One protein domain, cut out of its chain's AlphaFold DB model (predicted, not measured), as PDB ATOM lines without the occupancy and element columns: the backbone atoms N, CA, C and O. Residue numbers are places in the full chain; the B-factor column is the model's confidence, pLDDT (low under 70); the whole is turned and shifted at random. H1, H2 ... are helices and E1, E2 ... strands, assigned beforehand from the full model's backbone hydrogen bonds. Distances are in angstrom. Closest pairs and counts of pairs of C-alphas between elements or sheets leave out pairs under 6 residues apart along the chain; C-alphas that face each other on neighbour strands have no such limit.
ATOM      1  N   MET A  47      49.424  42.480 -35.020       97.56
ATOM      2  CA  MET A  47      48.580  42.289 -33.835       97.56
ATOM      3  C   MET A  47      47.733  43.532 -33.541       97.56
ATOM      4  O   MET A  47      48.277  44.638 -33.509       97.56
ATOM      5  N   GLY A  48      46.447  43.355 -33.241       96.62
ATOM      6  CA  GLY A  48      45.563  44.455 -32.846       96.62
ATOM      7  C   GLY A  48      45.139  45.391 -33.969       96.62
ATOM      8  O   GLY A  48      44.726  46.516 -33.697       96.62
ATOM      9  N   ASP A  49      45.231  44.935 -35.213       96.88
ATOM     10  CA  ASP A  49      44.744  45.647 -36.392       96.88
ATOM     11  C   ASP A  49      43.803  44.739 -37.204       96.88
ATOM     12  O   ASP A  49      43.579  43.587 -36.824       96.88
ATOM     13  N   SER A  50      43.257  45.253 -38.304       97.19
ATOM     14  CA  SER A  50      42.489  44.488 -39.298       97.19
ATOM     15  C   SER A  50      43.007  44.765 -40.712       97.19
ATOM     16  O   SER A  50      43.790  45.695 -40.941       97.19
ATOM     17  N   CYS A  51      42.519  44.011 -41.696       96.12
ATOM     18  CA  CYS A  51      42.762  44.255 -43.119       96.12
ATOM     19  C   CYS A  51      42.492  45.700 -43.554       96.12
ATOM     20  O   CYS A  51      43.065  46.182 -44.535       96.12
ATOM     21  N   CYS A  52      41.562  46.365 -42.868       92.25
ATOM     22  CA  CYS A  52      40.736  47.389 -43.483       92.25
ATOM     23  C   CYS A  52      40.593  48.654 -42.627       92.25
ATOM     24  O   CYS A  52      40.115  49.682 -43.121       92.25
ATOM     25  N   ALA A  53      41.077  48.626 -41.382       86.38
ATOM     26  CA  ALA A  53      41.096  49.783 -40.502       86.38
ATOM     27  C   ALA A  53      41.894  50.956 -41.102       86.38
ATOM     28  O   ALA A  53      42.687  50.820 -42.034       86.38
ATOM     29  N   ARG A  54      41.714  52.156 -40.531       84.69
ATOM     30  CA  ARG A  54      42.277  53.413 -41.066       84.69
ATOM     31  C   ARG A  54      43.799  53.363 -41.298       84.69
ATOM     32  O   ARG A  54      44.266  54.043 -42.207       84.69
ATOM     33  N   GLY A  55      44.548  52.594 -40.503       89.31
ATOM     34  CA  GLY A  55      45.990  52.397 -40.680       89.31
ATOM     35  C   GLY A  55      46.304  51.617 -41.956       89.31
ATOM     36  O   GLY A  55      46.734  52.201 -42.952       89.31
ATOM     37  N   ILE A  56      46.038  50.311 -41.942       93.94
ATOM     38  CA  ILE A  56      46.338  49.390 -43.052       93.94
ATOM     39  C   ILE A  56      45.572  49.758 -44.326       93.94
ATOM     40  O   ILE A  56      46.176  49.870 -45.395       93.94
ATOM     41  N   GLY A  57      44.279  50.070 -44.220       93.62
ATOM     42  CA  GLY A  57      43.476  50.538 -45.351       93.62
ATOM     43  C   GLY A  57      43.964  51.877 -45.923       93.62
ATOM     44  O   GLY A  57      43.801  52.147 -47.112       93.62
ATOM     45  N   GLY A  58      44.606  52.720 -45.106       96.25
ATOM     46  CA  GLY A  58      45.283  53.930 -45.572       96.25
ATOM     47  C   GLY A  58      46.526  53.625 -46.413       96.25
ATOM     48  O   GLY A  58      46.748  54.274 -47.436       96.25
ATOM     49  N   ILE A  59      47.304  52.611 -46.023       97.50
ATOM     50  CA  ILE A  59      48.489  52.163 -46.770       97.50
ATOM     51  C   ILE A  59      48.083  51.545 -48.109       97.50
ATOM     52  O   ILE A  59      48.679  51.891 -49.127       97.50
ATOM     53  N   GLN A  60      47.039  50.711 -48.138       97.81
ATOM     54  CA  GLN A  60      46.514  50.156 -49.390       97.81
ATOM     55  C   GLN A  60      46.152  51.272 -50.384       97.81
ATOM     56  O   GLN A  60      46.654  51.285 -51.506       97.81
ATOM     57  N   LYS A  61      45.369  52.269 -49.946       97.44
ATOM     58  CA  LYS A  61      44.997  53.421 -50.788       97.44
ATOM     59  C   LYS A  61      46.210  54.205 -51.280       97.44
ATOM     60  O   LYS A  61      46.215  54.697 -52.404       97.44
ATOM     61  N   MET A  62      47.234  54.347 -50.440       98.06
ATOM     62  CA  MET A  62      48.477  55.017 -50.816       98.06
ATOM     63  C   MET A  62      49.232  54.235 -51.900       98.06
ATOM     64  O   MET A  62      49.698  54.851 -52.858       98.06
ATOM     65  N   ILE A  63      49.308  52.906 -51.805       98.12
ATOM     66  CA  ILE A  63      49.917  52.054 -52.838       98.12
ATOM     67  C   ILE A  63      49.150  52.185 -54.159       98.12
ATOM     68  O   ILE A  63      49.753  52.498 -55.186       98.12
ATOM     69  N   GLU A  64      47.827  52.022 -54.126       97.44
ATOM     70  CA  GLU A  64      46.957  52.124 -55.308       97.44
ATOM     71  C   GLU A  64      47.052  53.504 -55.984       97.44
ATOM     72  O   GLU A  64      47.035  53.602 -57.212       97.44
ATOM     73  N   ALA A  65      47.213  54.576 -55.200       97.88
ATOM     74  CA  ALA A  65      47.384  55.932 -55.720       97.88
ATOM     75  C   ALA A  65      48.751  56.171 -56.388       97.88
ATOM     76  O   ALA A  65      48.852  57.014 -57.280       97.88
ATOM     77  N   ASN A  66      49.802  55.462 -55.961       98.19
ATOM     78  CA  ASN A  66      51.165  55.648 -56.470       98.19
ATOM     79  C   ASN A  66      51.554  54.639 -57.561       98.19
ATOM     80  O   ASN A  66      52.500  54.890 -58.308       98.19
ATOM     81  N   ILE A  67      50.838  53.519 -57.679       97.56
ATOM     82  CA  ILE A  67      51.110  52.470 -58.666       97.56
ATOM     83  C   ILE A  67      49.839  52.223 -59.483       97.56
ATOM     84  O   ILE A  67      49.000  51.393 -59.148       97.56
ATOM     85  N   SER A  68      49.687  52.968 -60.577       96.75
ATOM     86  CA  SER A  68      48.481  52.895 -61.409       96.75
ATOM     87  C   SER A  68      48.237  51.476 -61.941       96.75
ATOM     88  O   SER A  68      49.106  50.890 -62.585       96.75
ATOM     89  N   GLY A  69      47.041  50.940 -61.678       95.75
ATOM     90  CA  GLY A  69      46.612  49.622 -62.155       95.75
ATOM     91  C   GLY A  69      47.117  48.431 -61.336       95.75
ATOM     92  O   GLY A  69      46.913  47.298 -61.767       95.75
ATOM     93  N   VAL A  70      47.766  48.652 -60.185       98.06
ATOM     94  CA  VAL A  70      48.150  47.559 -59.280       98.06
ATOM     95  C   VAL A  70      46.922  46.949 -58.600       98.06
ATOM     96  O   VAL A  70      46.001  47.663 -58.203       98.06
ATOM     97  N   PHE A  71      46.928  45.628 -58.430       98.31
ATOM     98  CA  PHE A  71      45.989  44.928 -57.556       98.31
ATOM     99  C   PHE A  71      46.596  44.798 -56.157       98.31
ATOM    100  O   PHE A  71      47.698  44.261 -56.015       98.31
ATOM    101  N   VAL A  72      45.887  45.268 -55.129       98.38
ATOM    102  CA  VAL A  72      46.306  45.137 -53.728       98.38
ATOM    103  C   VAL A  72      45.276  44.324 -52.957       98.38
ATOM    104  O   VAL A  72      44.089  44.642 -52.963       98.38
ATOM    105  N   HIS A  73      45.738  43.284 -52.270       98.31
ATOM    106  CA  HIS A  73      44.910  42.445 -51.415       98.31
ATOM    107  C   HIS A  73      45.399  42.511 -49.968       98.31
ATOM    108  O   HIS A  73      46.467  41.995 -49.646       98.31
ATOM    109  N   SER A  74      44.610  43.125 -49.088       98.38
ATOM    110  CA  SER A  74      44.850  43.103 -47.643       98.38
ATOM    111  C   SER A  74      44.172  41.883 -47.021       98.38
ATOM    112  O   SER A  74      42.955  41.722 -47.130       98.38
ATOM    113  N   ILE A  75      44.960  40.996 -46.412       98.56
ATOM    114  CA  ILE A  75      44.487  39.736 -45.831       98.56
ATOM    115  C   ILE A  75      43.525  40.020 -44.674       98.56
ATOM    116  O   ILE A  75      43.884  40.730 -43.741       98.56
ATOM    117  N   GLN A  76      42.342  39.396 -44.725       98.31
ATOM    118  CA  GLN A  76      41.368  39.337 -43.631       98.31
ATOM    119  C   GLN A  76      41.180  37.887 -43.159       98.31
ATOM    120  O   GLN A  76      40.838  36.988 -43.946       98.31
ATOM    121  N   ILE A  77      41.325  37.645 -41.860       98.38
ATOM    122  CA  ILE A  77      41.146  36.351 -41.199       98.38
ATOM    123  C   ILE A  77      39.889  36.390 -40.332       98.38
ATOM    124  O   ILE A  77      39.909  36.696 -39.150       98.38
ATOM    125  N   GLY A  78      38.765  36.024 -40.931       97.69
ATOM    126  CA  GLY A  78      37.455  36.058 -40.288       97.69
ATOM    127  C   GLY A  78      36.405  36.525 -41.281       97.69
ATOM    128  O   GLY A  78      36.713  36.784 -42.452       97.69
ATOM    129  N   LYS A  79      35.158  36.619 -40.831       97.06
ATOM    130  CA  LYS A  79      34.027  37.069 -41.657       97.06
ATOM    131  C   LYS A  79      33.922  38.591 -41.750       97.06
ATOM    132  O   LYS A  79      33.293  39.092 -42.678       97.06
ATOM    133  N   ASN A  80      34.506  39.312 -40.802       97.12
ATOM    134  CA  ASN A  80      34.452  40.767 -40.689       97.12
ATOM    135  C   ASN A  80      35.697  41.294 -39.950       97.12
ATOM    136  O   ASN A  80      36.508  40.508 -39.464       97.12
ATOM    137  N   GLU A  81      35.833  42.619 -39.861       96.69
ATOM    138  CA  GLU A  81      36.978  43.278 -39.214       96.69
ATOM    139  C   GLU A  81      37.097  42.983 -37.710       96.69
ATOM    140  O   GLU A  81      38.206  42.966 -37.183       96.69
ATOM    141  N   GLU A  82      35.984  42.743 -37.010       97.50
ATOM    142  CA  GLU A  82      35.996  42.422 -35.575       97.50
ATOM    143  C   GLU A  82      36.599  41.033 -35.328       97.50
ATOM    144  O   GLU A  82      37.461  40.870 -34.463       97.50
ATOM    145  N   GLU A  83      36.195  40.040 -36.126       98.44
ATOM    146  CA  GLU A  83      36.797  38.706 -36.098       98.44
ATOM    147  C   GLU A  83      38.274  38.748 -36.512       98.44
ATOM    148  O   GLU A  83      39.085  38.065 -35.895       98.44
ATOM    149  N   ASP A  84      38.631  39.558 -37.510       98.44
ATOM    150  CA  ASP A  84      40.015  39.735 -37.974       98.44
ATOM    151  C   ASP A  84      40.925  40.295 -36.873       98.44
ATOM    152  O   ASP A  84      41.953  39.706 -36.519       98.44
ATOM    153  N   PHE A  85      40.461  41.363 -36.223       97.81
ATOM    154  CA  PHE A  85      41.116  41.941 -35.060       97.81
ATOM    155  C   PHE A  85      41.286  40.911 -33.937       97.81
ATOM    156  O   PHE A  85      42.386  40.752 -33.403       97.81
ATOM    157  N   ALA A  86      40.226  40.176 -33.583       98.50
ATOM    158  CA  ALA A  86      40.288  39.177 -32.517       98.50
ATOM    159  C   ALA A  86      41.236  38.016 -32.874       98.50
ATOM    160  O   ALA A  86      42.039  37.581 -32.042       98.50
ATOM    161  N   ASN A  87      41.199  37.539 -34.119       98.69
ATOM    162  CA  ASN A  87      42.045  36.446 -34.588       98.69
ATOM    163  C   ASN A  87      43.529  36.823 -34.611       98.69
ATOM    164  O   ASN A  87      44.360  35.941 -34.387       98.69
ATOM    165  N   SER A  88      43.865  38.111 -34.760       98.12
ATOM    166  CA  SER A  88      45.248  38.597 -34.637       98.12
ATOM    167  C   SER A  88      45.889  38.288 -33.273       98.12
ATOM    168  O   SER A  88      47.112  38.142 -33.202       98.12
ATOM    169  N   TYR A  89      45.073  38.128 -32.221       98.38
ATOM    170  CA  TYR A  89      45.501  37.750 -30.870       98.38
ATOM    171  C   TYR A  89      45.285  36.269 -30.556       98.38
ATOM    172  O   TYR A  89      46.126  35.651 -29.903       98.38
ATOM    173  N   PHE A  90      44.132  35.715 -30.945       98.50
ATOM    174  CA  PHE A  90      43.628  34.475 -30.343       98.50
ATOM    175  C   PHE A  90      43.631  33.259 -31.274       98.50
ATOM    176  O   PHE A  90      43.529  32.134 -30.783       98.50
ATOM    177  N   MET A  91      43.758  33.439 -32.594       98.50
ATOM    178  CA  MET A  91      43.811  32.304 -33.520       98.50
ATOM    179  C   MET A  91      45.242  31.746 -33.601       98.50
ATOM    180  O   MET A  91      46.175  32.519 -33.825       98.50
ATOM    181  N   PRO A  92      45.455  30.418 -33.497       98.62
ATOM    182  CA  PRO A  92      46.776  29.823 -33.686       98.62
ATOM    183  C   PRO A  92      47.380  30.172 -35.051       98.62
ATOM    184  O   PRO A  92      46.730  30.008 -36.082       98.62
ATOM    185  N   VAL A  93      48.643  30.605 -35.067       98.50
ATOM    186  CA  VAL A  93      49.302  31.123 -36.281       98.50
ATOM    187  C   VAL A  93      49.353  30.088 -37.406       98.50
ATOM    188  O   VAL A  93      49.090  30.436 -38.548       98.50
ATOM    189  N   ASN A  94      49.592  28.807 -37.110       98.62
ATOM    190  CA  ASN A  94      49.580  27.768 -38.149       98.62
ATOM    191  C   ASN A  94      48.213  27.683 -38.852       98.62
ATOM    192  O   ASN A  94      48.148  27.610 -40.072       98.62
ATOM    193  N   THR A  95      47.115  27.799 -38.098       98.69
ATOM    194  CA  THR A  95      45.760  27.848 -38.666       98.69
ATOM    195  C   THR A  95      45.534  29.116 -39.491       98.69
ATOM    196  O   THR A  95      44.863  29.054 -40.523       98.69
ATOM    197  N   GLN A  96      46.101  30.251 -39.070       98.69
ATOM    198  CA  GLN A  96      46.066  31.490 -39.851       98.69
ATOM    199  C   GLN A  96      46.776  31.311 -41.197       98.69
ATOM    200  O   GLN A  96      46.179  31.593 -42.233       98.69
ATOM    201  N   VAL A  97      48.005  30.789 -41.191       98.69
ATOM    202  CA  VAL A  97      48.808  30.548 -42.400       98.69
ATOM    203  C   VAL A  97      48.095  29.590 -43.349       98.69
ATOM    204  O   VAL A  97      47.903  29.943 -44.510       98.69
ATOM    205  N   ASP A  98      47.599  28.450 -42.863       98.62
ATOM    206  CA  ASP A  98      46.855  27.492 -43.694       98.62
ATOM    207  C   ASP A  98      45.622  28.143 -44.346       98.62
ATOM    208  O   ASP A  98      45.378  28.003 -45.550       98.62
ATOM    209  N   THR A  99      44.866  28.916 -43.558       98.25
ATOM    210  CA  THR A  99      43.684  29.649 -44.034       98.25
ATOM    211  C   THR A  99      44.058  30.675 -45.102       98.25
ATOM    212  O   THR A  99      43.369  30.793 -46.119       98.25
ATOM    213  N   VAL A 100      45.140  31.424 -44.892       98.44
ATOM    214  CA  VAL A 100      45.623  32.440 -45.834       98.44
ATOM    215  C   VAL A 100      46.119  31.788 -47.118       98.44
ATOM    216  O   VAL A 100      45.687  32.202 -48.192       98.44
ATOM    217  N   CYS A 101      46.927  30.729 -47.048       98.44
ATOM    218  CA  CYS A 101      47.381  29.995 -48.228       98.44
ATOM    219  C   CYS A 101      46.200  29.496 -49.070       98.44
ATOM    220  O   CYS A 101      46.186  29.687 -50.290       98.44
ATOM    221  N   GLN A 102      45.173  28.926 -48.429       98.31
ATOM    222  CA  GLN A 102      43.969  28.485 -49.129       98.31
ATOM    223  C   GLN A 102      43.250  29.659 -49.809       98.31
ATOM    224  O   GLN A 102      42.912  29.556 -50.989       98.31
ATOM    225  N   LYS A 103      43.050  30.778 -49.104       97.75
ATOM    226  CA  LYS A 103      42.395  31.972 -49.662       97.75
ATOM    227  C   LYS A 103      43.172  32.571 -50.833       97.75
ATOM    228  O   LYS A 103      42.588  32.776 -51.891       97.75
ATOM    229  N   LEU A 104      44.475  32.812 -50.677       98.31
ATOM    230  CA  LEU A 104      45.302  33.436 -51.716       98.31
ATOM    231  C   LEU A 104      45.361  32.571 -52.982       98.31
ATOM    232  O   LEU A 104      45.308  33.107 -54.087       98.31
ATOM    233  N   SER A 105      45.377  31.238 -52.835       97.81
ATOM    234  CA  SER A 105      45.357  30.306 -53.975       97.81
ATOM    235  C   SER A 105      44.096  30.403 -54.843       97.81
ATOM    236  O   SER A 105      44.115  29.964 -55.989       97.81
ATOM    237  N   GLN A 106      43.015  30.999 -54.333       98.12
ATOM    238  CA  GLN A 106      41.749  31.159 -55.050       98.12
ATOM    239  C   GLN A 106      41.620  32.514 -55.755       98.12
ATOM    240  O   GLN A 106      40.647  32.717 -56.478       98.12
ATOM    241  N   ILE A 107      42.567  33.437 -55.559       98.06
ATOM    242  CA  ILE A 107      42.521  34.781 -56.144       98.06
ATOM    243  C   ILE A 107      43.188  34.739 -57.530       98.06
ATOM    244  O   ILE A 107      44.400  34.502 -57.605       98.06
ATOM    245  N   PRO A 108      42.445  34.939 -58.639       98.12
ATOM    246  CA  PRO A 108      42.988  34.817 -59.996       98.12
ATOM    247  C   PRO A 108      44.144  35.778 -60.290       98.12
ATOM    248  O   PRO A 108      45.085  35.419 -60.996       98.12
ATOM    249  N   GLU A 109      44.106  36.980 -59.719       98.00
ATOM    250  CA  GLU A 109      45.121  38.015 -59.900       98.00
ATOM    251  C   GLU A 109      46.493  37.581 -59.361       98.00
ATOM    252  O   GLU A 109      47.512  38.024 -59.878       98.00
ATOM    253  N   LEU A 110      46.532  36.683 -58.367       98.19
ATOM    254  CA  LEU A 110      47.762  36.273 -57.675       98.19
ATOM    255  C   LEU A 110      48.439  35.034 -58.284       98.19
ATOM    256  O   LEU A 110      49.540  34.672 -57.867       98.19
ATOM    257  N   GLN A 111      47.812  34.379 -59.269       96.44
ATOM    258  CA  GLN A 111      48.275  33.083 -59.798       96.44
ATOM    259  C   GLN A 111      49.629  33.161 -60.514       96.44
ATOM    260  O   GLN A 111      50.360  32.176 -60.571       96.44
ATOM    261  N   ASN A 112      49.981  34.343 -61.025       95.94
ATOM    262  CA  ASN A 112      51.247  34.591 -61.717       95.94
ATOM    263  C   ASN A 112      52.306  35.237 -60.804       95.94
ATOM    264  O   ASN A 112      53.281  35.809 -61.295       95.94
ATOM    265  N   GLY A 113      52.126  35.138 -59.483       96.69
ATOM    266  CA  GLY A 113      53.024  35.694 -58.477       96.69
ATOM    267  C   GLY A 113      52.580  37.058 -57.949       96.69
ATOM    268  O   GLY A 113      51.772  37.760 -58.553       96.69
ATOM    269  N   TYR A 114      53.114  37.420 -56.785       98.56
ATOM    270  CA  TYR A 114      52.816  38.665 -56.083       98.56
ATOM    271  C   TYR A 114      53.993  39.082 -55.194       98.56
ATOM    272  O   TYR A 114      54.829  38.261 -54.812       98.56
ATOM    273  N   HIS A 115      54.055  40.365 -54.851       98.56
ATOM    274  CA  HIS A 115      54.869  40.856 -53.741       98.56
ATOM    275  C   HIS A 115      54.070  40.785 -52.444       98.56
ATOM    276  O   HIS A 115      52.852  40.940 -52.462       98.56
ATOM    277  N   ALA A 116      54.746  40.594 -51.316       98.62
ATOM    278  CA  ALA A 116      54.096  40.543 -50.017       98.62
ATOM    279  C   ALA A 116      54.706  41.571 -49.056       98.62
ATOM    280  O   ALA A 116      55.922  41.756 -49.026       98.62
ATOM    281  N   ILE A 117      53.854  42.252 -48.287       98.62
ATOM    282  CA  ILE A 117      54.246  43.237 -47.273       98.62
ATOM    283  C   ILE A 117      53.575  42.857 -45.955       98.62
ATOM    284  O   ILE A 117      52.353  42.913 -45.826       98.62
ATOM    285  N   GLY A 118      54.380  42.498 -44.962       98.38
ATOM    286  CA  GLY A 118      53.899  42.199 -43.619       98.38
ATOM    287  C   GLY A 118      54.216  43.320 -42.639       98.38
ATOM    288  O   GLY A 118      55.320  43.868 -42.644       98.38
ATOM    289  N   PHE A 119      53.259  43.645 -41.774       98.19
ATOM    290  CA  PHE A 119      53.406  44.667 -40.740       98.19
ATOM    291  C   PHE A 119      53.522  44.013 -39.365       98.19
ATOM    292  O   PHE A 119      52.677  43.208 -38.981       98.19
ATOM    293  N   SER A 120      54.540  44.391 -38.584       98.00
ATOM    294  CA  SER A 120      54.775  43.817 -37.249       98.00
ATOM    295  C   SER A 120      54.816  42.276 -37.309       98.00
ATOM    296  O   SER A 120      55.628  41.734 -38.060       98.00
ATOM    297  N   GLN A 121      53.941  41.558 -36.589       98.19
ATOM    298  CA  GLN A 121      53.876  40.090 -36.633       98.19
ATOM    299  C   GLN A 121      53.610  39.534 -38.040       98.19
ATOM    300  O   GLN A 121      54.160  38.491 -38.382       98.19
ATOM    301  N   GLY A 122      52.843  40.246 -38.877       98.38
ATOM    302  CA  GLY A 122      52.521  39.811 -40.237       98.38
ATOM    303  C   GLY A 122      53.759  39.660 -41.125       98.38
ATOM    304  O   GLY A 122      53.736  38.892 -42.076       98.38
ATOM    305  N   GLY A 123      54.872  40.329 -40.793       98.38
ATOM    306  CA  GLY A 123      56.149  40.158 -41.496       98.38
ATOM    307  C   GLY A 123      56.823  38.808 -41.257       98.38
ATOM    308  O   GLY A 123      57.631  38.400 -42.078       98.38
ATOM    309  N   GLN A 124      56.509  38.123 -40.154       98.31
ATOM    310  CA  GLN A 124      57.011  36.772 -39.869       98.31
ATOM    311  C   GLN A 124      56.063  35.677 -40.379       98.31
ATOM    312  O   GLN A 124      56.412  34.501 -40.330       98.31
ATOM    313  N   PHE A 125      54.845  36.042 -40.789       98.06
ATOM    314  CA  PHE A 125      53.820  35.098 -41.248       98.06
ATOM    315  C   PHE A 125      53.859  34.868 -42.768       98.06
ATOM    316  O   PHE A 125      53.234  33.927 -43.253       98.06
TER     317      PHE A 125
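This is residues 47 to 125 of the 126 residues of a protein of Ramazzottius varieornatus (UniProt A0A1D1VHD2). The longest helix, H3, lies on one side of two short strands, E1 and E2; H1 lies on the other side, H2 toward one end, and little H4 follows E2. The 79 printed residues, mostly helix by class, run H1, E1, H2, H3, E2, H4; neither strand pairs with a named strand. The whole is compact, radius of gyration of the C-alphas 12.7 A, spans 36 by 27 by 23 A.

Start at H3, residues 93 to 105, close but not clearly touching H4, residues 122 to 125: the closest C-alphas, Val 97 and Phe 125, are 6.9 A apart. H2, residues 81 to 90, is only just apart from H3, 8.3 A at the closest. Find E1, residues 72 to 74, near E2, residues 115 to 118. In H1, residues 56 to 66, and H3 every O i to N i+4 pair is within hydrogen-bond range, in H2 5 of 6; H4 is too short.

Find C-alpha 93 at (49.302, 31.123, -36.281); H3 runs 18.1 A to C-alpha 105 at (45.357, 30.306, -53.975).

Residues 65 to 70 stand free; there is no cut.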